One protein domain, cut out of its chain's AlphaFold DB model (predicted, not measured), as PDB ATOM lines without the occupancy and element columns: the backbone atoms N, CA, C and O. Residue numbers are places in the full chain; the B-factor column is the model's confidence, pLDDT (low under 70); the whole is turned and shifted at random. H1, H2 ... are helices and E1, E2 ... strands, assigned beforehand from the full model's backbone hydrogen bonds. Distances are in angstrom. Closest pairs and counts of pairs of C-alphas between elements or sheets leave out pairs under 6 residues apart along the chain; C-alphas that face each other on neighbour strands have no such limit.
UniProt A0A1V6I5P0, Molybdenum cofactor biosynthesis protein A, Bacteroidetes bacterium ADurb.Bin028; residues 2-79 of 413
ATOM      1  N   PHE A   2     234.764 289.672 180.491       96.31
ATOM      2  CA  PHE A   2     235.791 289.367 181.472       96.31
ATOM      3  C   PHE A   2     237.161 289.644 180.854       96.31
ATOM      4  O   PHE A   2     237.441 289.143 179.766       96.31
ATOM      5  N   PHE A   3     237.974 290.449 181.533       97.56
ATOM      6  CA  PHE A   3     239.344 290.794 181.162       97.56
ATOM      7  C   PHE A   3     240.305 290.053 182.094       97.56
ATOM      8  O   PHE A   3     240.369 290.370 183.284       97.56
ATOM      9  N   SER A   4     241.021 289.057 181.568       95.62
ATOM     10  CA  SER A   4     241.892 288.189 182.366       95.62
ATOM     11  C   SER A   4     243.273 288.793 182.592       95.62
ATOM     12  O   SER A   4     243.743 289.638 181.827       95.62
ATOM     13  N   ARG A   5     244.014 288.284 183.572       92.62
ATOM     14  CA  ARG A   5     245.384 288.750 183.828       92.62
ATOM     15  C   ARG A   5     246.307 288.543 182.629       92.62
ATOM     16  O   ARG A   5     247.276 289.275 182.443       92.62
ATOM     17  N   HIS A   6     245.984 287.552 181.809       93.00
ATOM     18  CA  HIS A   6     246.740 287.161 180.631       93.00
ATOM     19  C   HIS A   6     246.355 287.952 179.378       93.00
ATOM     20  O   HIS A   6     246.708 287.533 178.288       93.00
ATOM     21  N   GLY A   7     245.598 289.048 179.508       94.81
ATOM     22  CA  GLY A   7     245.197 289.895 178.381       94.81
ATOM     23  C   GLY A   7     244.106 289.296 177.488       94.81
ATOM     24  O   GLY A   7     243.694 289.946 176.527       94.81
ATOM     25  N   LEU A   8     243.616 288.092 177.799       95.62
ATOM     26  CA  LEU A   8     242.525 287.435 177.079       95.62
ATOM     27  C   LEU A   8     241.173 287.987 177.530       95.62
ATOM     28  O   LEU A   8     240.944 288.222 178.720       95.62
ATOM     29  N   VAL A   9     240.259 288.143 176.573       96.38
ATOM     30  CA  VAL A   9     238.915 288.670 176.815       96.38
ATOM     31  C   VAL A   9     237.856 287.659 176.396       96.38
ATOM     32  O   VAL A   9     237.830 287.196 175.255       96.38
ATOM     33  N   ALA A  10     236.944 287.353 177.319       94.12
ATOM     34  CA  ALA A  10     235.894 286.355 177.127       94.12
ATOM     35  C   ALA A  10     234.547 286.808 177.728       94.12
ATOM     36  O   ALA A  10     234.470 287.849 178.395       94.12
ATOM     37  N   PRO A  11     233.444 286.071 177.502       90.50
ATOM     38  CA  PRO A  11     232.173 286.349 178.167       90.50
ATOM     39  C   PRO A  11     232.255 286.248 179.696       90.50
ATOM     40  O   PRO A  11     231.703 287.116 180.374       90.50
ATOM     41  N   CYS A  12     232.969 285.244 180.222       91.25
ATOM     42  CA  CYS A  12     233.204 285.037 181.654       91.25
ATOM     43  C   CYS A  12     234.547 284.333 181.944       91.25
ATOM     44  O   CYS A  12     235.202 283.816 181.035       91.25
ATOM     45  N   TYR A  13     234.925 284.264 183.226       89.19
ATOM     46  CA  TYR A  13     236.185 283.652 183.671       89.19
ATOM     47  C   TYR A  13     236.345 282.176 183.267       89.19
ATOM     48  O   TYR A  13     237.460 281.708 183.093       89.19
ATOM     49  N   ALA A  14     235.249 281.430 183.100       87.06
ATOM     50  CA  ALA A  14     235.299 280.000 182.785       87.06
ATOM     51  C   ALA A  14     235.502 279.706 181.285       87.06
ATOM     52  O   ALA A  14     235.526 278.545 180.892       87.06
ATOM     53  N   THR A  15     235.571 280.745 180.446       85.00
ATOM     54  CA  THR A  15     235.446 280.617 178.979       85.00
ATOM     55  C   THR A  15     236.621 281.181 178.192       85.00
ATOM     56  O   THR A  15     236.621 281.078 176.969       85.00
ATOM     57  N   TYR A  16     237.613 281.797 178.847       84.56
ATOM     58  CA  TYR A  16     238.786 282.268 178.114       84.56
ATOM     59  C   TYR A  16     239.720 281.096 177.788       84.56
ATOM     60  O   TYR A  16     240.017 280.261 178.639       84.56
ATOM     61  N   ASN A  17     240.171 281.046 176.542       84.56
ATOM     62  CA  ASN A  17     241.033 280.012 175.967       84.56
ATOM     63  C   ASN A  17     241.836 280.613 174.796       84.56
ATOM     64  O   ASN A  17     241.796 281.825 174.569       84.56
ATOM     65  N   GLU A  18     242.546 279.788 174.035       83.56
ATOM     66  CA  GLU A  18     243.348 280.194 172.876       83.56
ATOM     67  C   GLU A  18     242.553 280.885 171.752       83.56
ATOM     68  O   GLU A  18     243.129 281.657 170.990       83.56
ATOM     69  N   ASN A  19     241.233 280.682 171.678       85.69
ATOM     70  CA  ASN A  19     240.356 281.331 170.694       85.69
ATOM     71  C   ASN A  19     239.834 282.700 171.167       85.69
ATOM     72  O   ASN A  19     239.110 283.393 170.446       85.69
ATOM     73  N   SER A  20     240.165 283.106 172.394       92.00
ATOM     74  CA  SER A  20     239.767 284.403 172.934       92.00
ATOM     75  C   SER A  20     240.613 285.526 172.339       92.00
ATOM     76  O   SER A  20     241.836 285.425 172.255       92.00
ATOM     77  N   SER A  21     239.975 286.636 171.961       95.31
ATOM     78  CA  SER A  21     240.703 287.831 171.535       95.31
ATOM     79  C   SER A  21     241.591 288.368 172.661       95.31
ATOM     80  O   SER A  21     241.262 288.249 173.845       95.31
ATOM     81  N   HIS A  22     242.704 288.993 172.278       96.19
ATOM     82  CA  HIS A  22     243.729 289.461 173.205       96.19
ATOM     83  C   HIS A  22     243.882 290.986 173.126       96.19
ATOM     84  O   HIS A  22     244.018 291.545 172.037       96.19
ATOM     85  N   ILE A  23     243.926 291.664 174.277       96.12
ATOM     86  CA  ILE A  23     243.880 293.133 174.362       96.12
ATOM     87  C   ILE A  23     245.086 293.833 173.717       96.12
ATOM     88  O   ILE A  23     244.980 294.955 173.241       96.12
ATOM     89  N   SER A  24     246.240 293.162 173.643       94.12
ATOM     90  CA  SER A  24     247.412 293.682 172.918       94.12
ATOM     91  C   SER A  24     247.218 293.792 171.403       94.12
ATOM     92  O   SER A  24     247.954 294.543 170.770       94.12
ATOM     93  N   ASN A  25     246.285 293.030 170.826       94.69
ATOM     94  CA  ASN A  25     246.131 292.892 169.374       94.69
ATOM     95  C   ASN A  25     244.812 293.484 168.861       94.69
ATOM     96  O   ASN A  25     244.645 293.658 167.657       94.69
ATOM     97  N   ASN A  26     243.857 293.750 169.752       96.00
ATOM     98  CA  ASN A  26     242.504 294.157 169.397       96.00
ATOM     99  C   ASN A  26     242.009 295.248 170.350       96.00
ATOM    100  O   ASN A  26     242.207 295.139 171.560       96.00
ATOM    101  N   SER A  27     241.301 296.244 169.813       97.06
ATOM    102  CA  SER A  27     240.578 297.215 170.639       97.06
ATOM    103  C   SER A  27     239.393 296.549 171.352       97.06
ATOM    104  O   SER A  27     238.816 295.583 170.845       97.06
ATOM    105  N   ILE A  28     238.952 297.085 172.493       97.94
ATOM    106  CA  ILE A  28     237.747 296.618 173.209       97.94
ATOM    107  C   ILE A  28     236.532 296.610 172.268       97.94
ATOM    108  O   ILE A  28     235.694 295.702 172.320       97.94
ATOM    109  N   LYS A  29     236.454 297.602 171.375       97.38
ATOM    110  CA  LYS A  29     235.408 297.730 170.360       97.38
ATOM    111  C   LYS A  29     235.419 296.583 169.369       97.38
ATOM    112  O   LYS A  29     234.367 295.972 169.165       97.38
ATOM    113  N   ASP A  30     236.581 296.254 168.820       97.06
ATOM    114  CA  ASP A  30     236.701 295.129 167.900       97.06
ATOM    115  C   ASP A  30     236.346 293.830 168.615       97.06
ATOM    116  O   ASP A  30     235.460 293.113 168.165       97.06
ATOM    117  N   ILE A  31     236.915 293.579 169.798       96.75
ATOM    118  CA  ILE A  31     236.628 292.375 170.595       96.75
ATOM    119  C   ILE A  31     235.118 292.181 170.804       96.75
ATOM    120  O   ILE A  31     234.599 291.072 170.650       96.75
ATOM    121  N   TRP A  32     234.399 293.251 171.155       96.31
ATOM    122  CA  TRP A  32     232.978 293.180 171.486       96.31
ATOM    123  C   TRP A  32     232.054 293.082 170.265       96.31
ATOM    124  O   TRP A  32     231.069 292.331 170.316       96.31
ATOM    125  N   PHE A  33     232.313 293.855 169.205       96.06
ATOM    126  CA  PHE A  33     231.397 293.989 168.066       96.06
ATOM    127  C   PHE A  33     231.749 293.096 166.874       96.06
ATOM    128  O   PHE A  33     230.833 292.661 166.177       96.06
ATOM    129  N   SER A  34     233.027 292.801 166.640       94.56
ATOM    130  CA  SER A  34     233.495 292.070 165.452       94.56
ATOM    131  C   SER A  34     234.384 290.857 165.762       94.56
ATOM    132  O   SER A  34     234.534 290.004 164.892       94.56
ATOM    133  N   GLY A  35     234.920 290.745 166.979       91.88
ATOM    134  CA  GLY A  35     235.881 289.729 167.413       91.88
ATOM    135  C   GLY A  35     235.255 288.509 168.092       91.88
ATOM    136  O   GLY A  35     234.112 288.138 167.806       91.88
ATOM    137  N   SER A  36     236.006 287.884 169.012       91.50
ATOM    138  CA  SER A  36     235.645 286.591 169.621       91.50
ATOM    139  C   SER A  36     234.252 286.591 170.256       91.50
ATOM    140  O   SER A  36     233.499 285.632 170.108       91.50
ATOM    141  N   ILE A  37     233.843 287.689 170.900       93.44
ATOM    142  CA  ILE A  37     232.529 287.767 171.555       93.44
ATOM    143  C   ILE A  37     231.393 287.778 170.528       93.44
ATOM    144  O   ILE A  37     230.331 287.208 170.778       93.44
ATOM    145  N   ASN A  38     231.589 288.409 169.369       92.75
ATOM    146  CA  ASN A  38     230.588 288.379 168.308       92.75
ATOM    147  C   ASN A  38     230.432 286.972 167.723       92.75
ATOM    148  O   ASN A  38     229.310 286.548 167.455       92.75
ATOM    149  N   GLU A  39     231.533 286.234 167.583       91.62
ATOM    150  CA  GLU A  39     231.478 284.848 167.121       91.62
ATOM    151  C   GLU A  39     230.730 283.949 168.113       91.62
ATOM    152  O   GLU A  39     229.824 283.216 167.717       91.62
ATOM    153  N   ILE A  40     230.975 284.119 169.415       91.25
ATOM    154  CA  ILE A  40     230.220 283.423 170.467       91.25
ATOM    155  C   ILE A  40     228.717 283.727 170.372       91.25
ATOM    156  O   ILE A  40     227.894 282.820 170.484       91.25
ATOM    157  N   ARG A  41     228.313 284.976 170.085       90.81
ATOM    158  CA  ARG A  41     226.883 285.294 169.878       90.81
ATOM    159  C   ARG A  41     226.277 284.536 168.692       90.81
ATOM    160  O   ARG A  41     225.130 284.108 168.796       90.81
ATOM    161  N   LYS A  42     227.017 284.350 167.592       92.00
ATOM    162  CA  LYS A  42     226.558 283.565 166.428       92.00
ATOM    163  C   LYS A  42     226.501 282.062 166.706       92.00
ATOM    164  O   LYS A  42     225.707 281.358 166.081       92.00
ATOM    165  N   GLN A  43     227.370 281.544 167.574       90.44
ATOM    166  CA  GLN A  43     227.297 280.158 168.055       90.44
ATOM    167  C   GLN A  43     226.035 279.980 168.911       90.44
ATOM    168  O   GLN A  43     225.169 279.166 168.593       90.44
ATOM    169  N   HIS A  44     225.839 280.859 169.896       89.56
ATOM    170  CA  HIS A  44     224.681 280.816 170.789       89.56
ATOM    171  C   HIS A  44     223.342 280.979 170.053       89.56
ATOM    172  O   HIS A  44     222.362 280.350 170.441       89.56
ATOM    173  N   SER A  45     223.270 281.762 168.966       90.69
ATOM    174  CA  SER A  45     222.038 281.881 168.163       90.69
ATOM    175  C   SER A  45     221.624 280.579 167.465       90.69
ATOM    176  O   SER A  45     220.511 280.486 166.960       90.69
ATOM    177  N   ARG A  46     222.526 279.594 167.415       92.81
ATOM    178  CA  ARG A  46     222.301 278.238 166.899       92.81
ATOM    179  C   ARG A  46     222.236 277.193 168.023       92.81
ATOM    180  O   ARG A  46     222.275 276.005 167.733       92.81
ATOM    181  N   CYS A  47     222.138 277.635 169.282       88.06
ATOM    182  CA  CYS A  47     222.182 276.793 170.482       88.06
ATOM    183  C   CYS A  47     223.475 275.972 170.633       88.06
ATOM    184  O   CYS A  47     223.463 274.934 171.285       88.06
ATOM    185  N   ASP A  48     224.584 276.440 170.056       89.06
ATOM    186  CA  ASP A  48     225.891 275.794 170.177       89.06
ATOM    187  C   ASP A  48     226.706 276.441 171.306       89.06
ATOM    188  O   ASP A  48     227.007 277.639 171.261       89.06
ATOM    189  N   LEU A  49     227.039 275.644 172.325       86.81
ATOM    190  CA  LEU A  49     227.887 276.031 173.458       86.81
ATOM    191  C   LEU A  49     229.239 275.301 173.461       86.81
ATOM    192  O   LEU A  49     230.095 275.631 174.284       86.81
ATOM    193  N   SER A  50     229.450 274.358 172.544       80.06
ATOM    194  CA  SER A  50     230.519 273.355 172.605       80.06
ATOM    195  C   SER A  50     231.931 273.933 172.496       80.06
ATOM    196  O   SER A  50     232.871 273.420 173.097       80.06
ATOM    197  N   THR A  51     232.095 275.042 171.772       76.38
ATOM    198  CA  THR A  51     233.423 275.617 171.506       76.38
ATOM    199  C   THR A  51     233.916 276.497 172.654       76.38
ATOM    200  O   THR A  51     234.995 276.292 173.201       76.38
ATOM    201  N   SER A  52     233.130 277.514 173.019       78.69
ATOM    202  CA  SER A  52     233.582 278.563 173.946       78.69
ATOM    203  C   SER A  52     232.940 278.461 175.327       78.69
ATOM    204  O   SER A  52     233.361 279.155 176.245       78.69
ATOM    205  N   CYS A  53     231.889 277.655 175.487       86.38
ATOM    206  CA  CYS A  53     231.057 277.588 176.690       86.38
ATOM    207  C   CYS A  53     230.784 276.138 177.133       86.38
ATOM    208  O   CYS A  53     229.789 275.889 177.818       86.38
ATOM    209  N   SER A  54     231.686 275.203 176.808       83.56
ATOM    210  CA  SER A  54     231.561 273.766 177.113       83.56
ATOM    211  C   SER A  54     231.361 273.484 178.606       83.56
ATOM    212  O   SER A  54     230.612 272.592 178.993       83.56
ATOM    213  N   PHE A  55     231.942 274.314 179.479       83.31
ATOM    214  CA  PHE A  55     231.666 274.266 180.915       83.31
ATOM    215  C   PHE A  55     230.164 274.391 181.227       83.31
ATOM    216  O   PHE A  55     229.629 273.634 182.033       83.31
ATOM    217  N   CYS A  56     229.471 275.336 180.585       83.81
ATOM    218  CA  CYS A  56     228.031 275.503 180.764       83.81
ATOM    219  C   CYS A  56     227.247 274.392 180.064       83.81
ATOM    220  O   CYS A  56     226.262 273.928 180.628       83.81
ATOM    221  N   GLU A  57     227.691 273.937 178.891       85.94
ATOM    222  CA  GLU A  57     227.091 272.795 178.190       85.94
ATOM    223  C   GLU A  57     227.014 271.557 179.096       85.94
ATOM    224  O   GLU A  57     225.938 270.995 179.280       85.94
ATOM    225  N   ASN A  58     228.109 271.215 179.780       83.25
ATOM    226  CA  ASN A  58     228.152 270.092 180.722       83.25
ATOM    227  C   ASN A  58     227.165 270.252 181.892       83.25
ATOM    228  O   ASN A  58     226.513 269.291 182.309       83.25
ATOM    229  N   ILE A  59     227.013 271.470 182.423       82.00
ATOM    230  CA  ILE A  59     226.050 271.750 183.501       82.00
ATOM    231  C   ILE A  59     224.605 271.613 183.004       82.00
ATOM    232  O   ILE A  59     223.750 271.090 183.722       82.00
ATOM    233  N   LEU A  60     224.320 272.076 181.787       83.62
ATOM    234  CA  LEU A  60     222.984 271.993 181.199       83.62
ATOM    235  C   LEU A  60     222.617 270.545 180.855       83.62
ATOM    236  O   LEU A  60     221.517 270.112 181.193       83.62
ATOM    237  N   ASN A  61     223.552 269.782 180.283       84.25
ATOM    238  CA  ASN A  61     223.368 268.369 179.944       84.25
ATOM    239  C   ASN A  61     223.185 267.485 181.189       84.25
ATOM    240  O   ASN A  61     222.460 266.496 181.146       84.25
ATOM    241  N   SER A  62     223.784 267.865 182.321       79.00
ATOM    242  CA  SER A  62     223.591 267.190 183.616       79.00
ATOM    243  C   SER A  62     222.360 267.677 184.396       79.00
ATOM    244  O   SER A  62     222.213 267.350 185.574       79.00
ATOM    245  N   ASN A  63     221.473 268.474 183.780       79.75
ATOM    246  CA  ASN A  63     220.277 269.065 184.399       79.75
ATOM    247  C   ASN A  63     220.560 269.880 185.680       79.75
ATOM    248  O   ASN A  63     219.671 270.124 186.501       79.75
ATOM    249  N   SER A  64     221.794 270.360 185.848       77.06
ATOM    250  CA  SER A  64     222.257 271.094 187.029       77.06
ATOM    251  C   SER A  64     222.015 272.602 186.896       77.06
ATOM    252  O   SER A  64     222.859 273.425 187.249       77.06
ATOM    253  N   TYR A  65     220.834 272.989 186.399       80.94
ATOM    254  CA  TYR A  65     220.522 274.357 185.961       80.94
ATOM    255  C   TYR A  65     220.797 275.431 187.015       80.94
ATOM    256  O   TYR A  65     221.279 276.508 186.682       80.94
ATOM    257  N   LYS A  66     220.544 275.152 188.300       74.69
ATOM    258  CA  LYS A  66     220.769 276.116 189.395       74.69
ATOM    259  C   LYS A  66     222.248 276.453 189.609       74.69
ATOM    260  O   LYS A  66     222.551 277.552 190.064       74.69
ATOM    261  N   SER A  67     223.141 275.541 189.245       71.62
ATOM    262  CA  SER A  67     224.594 275.693 189.363       71.62
ATOM    263  C   SER A  67     225.222 276.316 188.114       71.62
ATOM    264  O   SER A  67     226.426 276.563 188.091       71.62
ATOM    265  N   ALA A  68     224.429 276.570 187.067       78.81
ATOM    266  CA  ALA A  68     224.931 277.125 185.823       78.81
ATOM    267  C   ALA A  68     225.417 278.562 186.025       78.81
ATOM    268  O   ALA A  68     224.699 279.426 186.534       78.81
ATOM    269  N   LEU A  69     226.638 278.837 185.560       82.75
ATOM    270  CA  LEU A  69     227.260 280.156 185.669       82.75
ATOM    271  C   LEU A  69     226.440 281.250 184.960       82.75
ATOM    272  O   LEU A  69     226.500 282.414 185.354       82.75
ATOM    273  N   ILE A  70     225.624 280.881 183.965       82.94
ATOM    274  CA  ILE A  70     224.708 281.797 183.270       82.94
ATOM    275  C   ILE A  70     223.730 282.503 184.221       82.94
ATOM    276  O   ILE A  70     223.390 283.661 183.983       82.94
ATOM    277  N   ASN A  71     223.370 281.879 185.347       83.69
ATOM    278  CA  ASN A  71     222.464 282.461 186.342       83.69
ATOM    279  C   ASN A  71     223.040 283.738 186.981       83.69
ATOM    280  O   ASN A  71     222.284 284.588 187.446       83.69
ATOM    281  N   LYS A  72     224.374 283.917 186.976       85.69
ATOM    282  CA  LYS A  72     225.026 285.175 187.396       85.69
ATOM    283  C   LYS A  72     224.668 286.339 186.464       85.69
ATOM    284  O   LYS A  72     224.667 287.494 186.889       85.69
ATOM    285  N   TYR A  73     224.401 286.046 185.194       87.56
ATOM    286  CA  TYR A  73     224.277 287.031 184.122       87.56
ATOM    287  C   TYR A  73     222.846 287.231 183.626       87.56
ATOM    288  O   TYR A  73     222.563 288.249 182.996       87.56
ATOM    289  N   GLU A  74     221.952 286.283 183.895       84.75
ATOM    290  CA  GLU A  74     220.608 286.227 183.316       84.75
ATOM    291  C   GLU A  74     219.797 287.512 183.538       84.75
ATOM    292  O   GLU A  74     219.164 288.021 182.612       84.75
ATOM    293  N   HIS A  75     219.892 288.133 184.718       85.19
ATOM    294  CA  HIS A  75     219.169 289.377 185.014       85.19
ATOM    295  C   HIS A  75     219.654 290.601 184.219       85.19
ATOM    296  O   HIS A  75     219.047 291.668 184.310       85.19
ATOM    297  N   TYR A  76     220.710 290.458 183.418       86.12
ATOM    298  CA  TYR A  76     221.201 291.471 182.482       86.12
ATOM    299  C   TYR A  76     220.827 291.197 181.018       86.12
ATOM    300  O   TYR A  76     221.061 292.060 180.168       86.12
ATOM    301  N   ALA A  77     220.261 290.025 180.704       78.00
ATOM    302  CA  ALA A  77     220.117 289.527 179.335       78.00
ATOM    303  C   ALA A  77     219.160 290.362 178.461       78.00
ATOM    304  O   ALA A  77     219.389 290.522 177.265       78.00
ATOM    305  N   PHE A  78     218.116 290.959 179.044       77.25
ATOM    306  CA  PHE A  78     217.016 291.587 178.291       77.25
ATOM    307  C   PHE A  78     217.202 293.086 178.001       77.25
ATOM    308  O   PHE A  78     216.243 293.847 177.860       77.25
ATOM    309  N   SER A  79     218.448 293.549 177.920       77.44
ATOM    310  CA  SER A  79     218.756 294.951 177.636       77.44
ATOM    311  C   SER A  79     218.721 295.264 176.130       77.44
ATOM    312  O   SER A  79     219.352 294.578 175.336       77.44
TER     313      SER A  79
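This is residues 2 to 79 of the 413 residues of the protein "Molybdenum cofactor biosynthesis protein A" of Bacteroidetes bacterium ADurb.Bin028 (UniProt A0A1V6I5P0). This loop-rich body has little regular structure: helices H1 and H2 run one after the other, strand E1 lies beside them, H3 and H4 sit toward the end far from H1, and residues 74 to 79 stick out. Of 78 printed residues, 30 are in named elements, mostly helix, ordered E1 H1 H2 H3 H4. It is compact, radius of gyration of the C-alphas 12.9 A, spanning 38 by 26 by 21 A.

Start at E1, residues 8 to 10, which pairs with no named strand. H1, residues 28 to 33, and H2, residues 36 to 44, only just touch, only at the corner, with 3 pairs of C-alphas within 8 A, the closest Trp 32 and Asn 38 at 6.2 A. H3, residues 54 to 61, and H4, residues 69 to 72, are close but not clearly touching; their closest C-alphas, Cys 56 and Leu 69, are 6.8 A apart. Every O i to N i+4 pair is within hydrogen-bond range in H1, H2 and H3; H4 is too short for one.

Find C-alpha 8 at (242.525, 287.435, 177.079), where E1 begins its 6.7 A. H1 runs 8.6 A, H2 12.4 A, H3 10.2 A, and H4 5.8 A to C-alpha 72 at (225.026, 285.175, 187.396).

The printed part has no cut, the E1 to H1 link is long, and no printed residue is under 70.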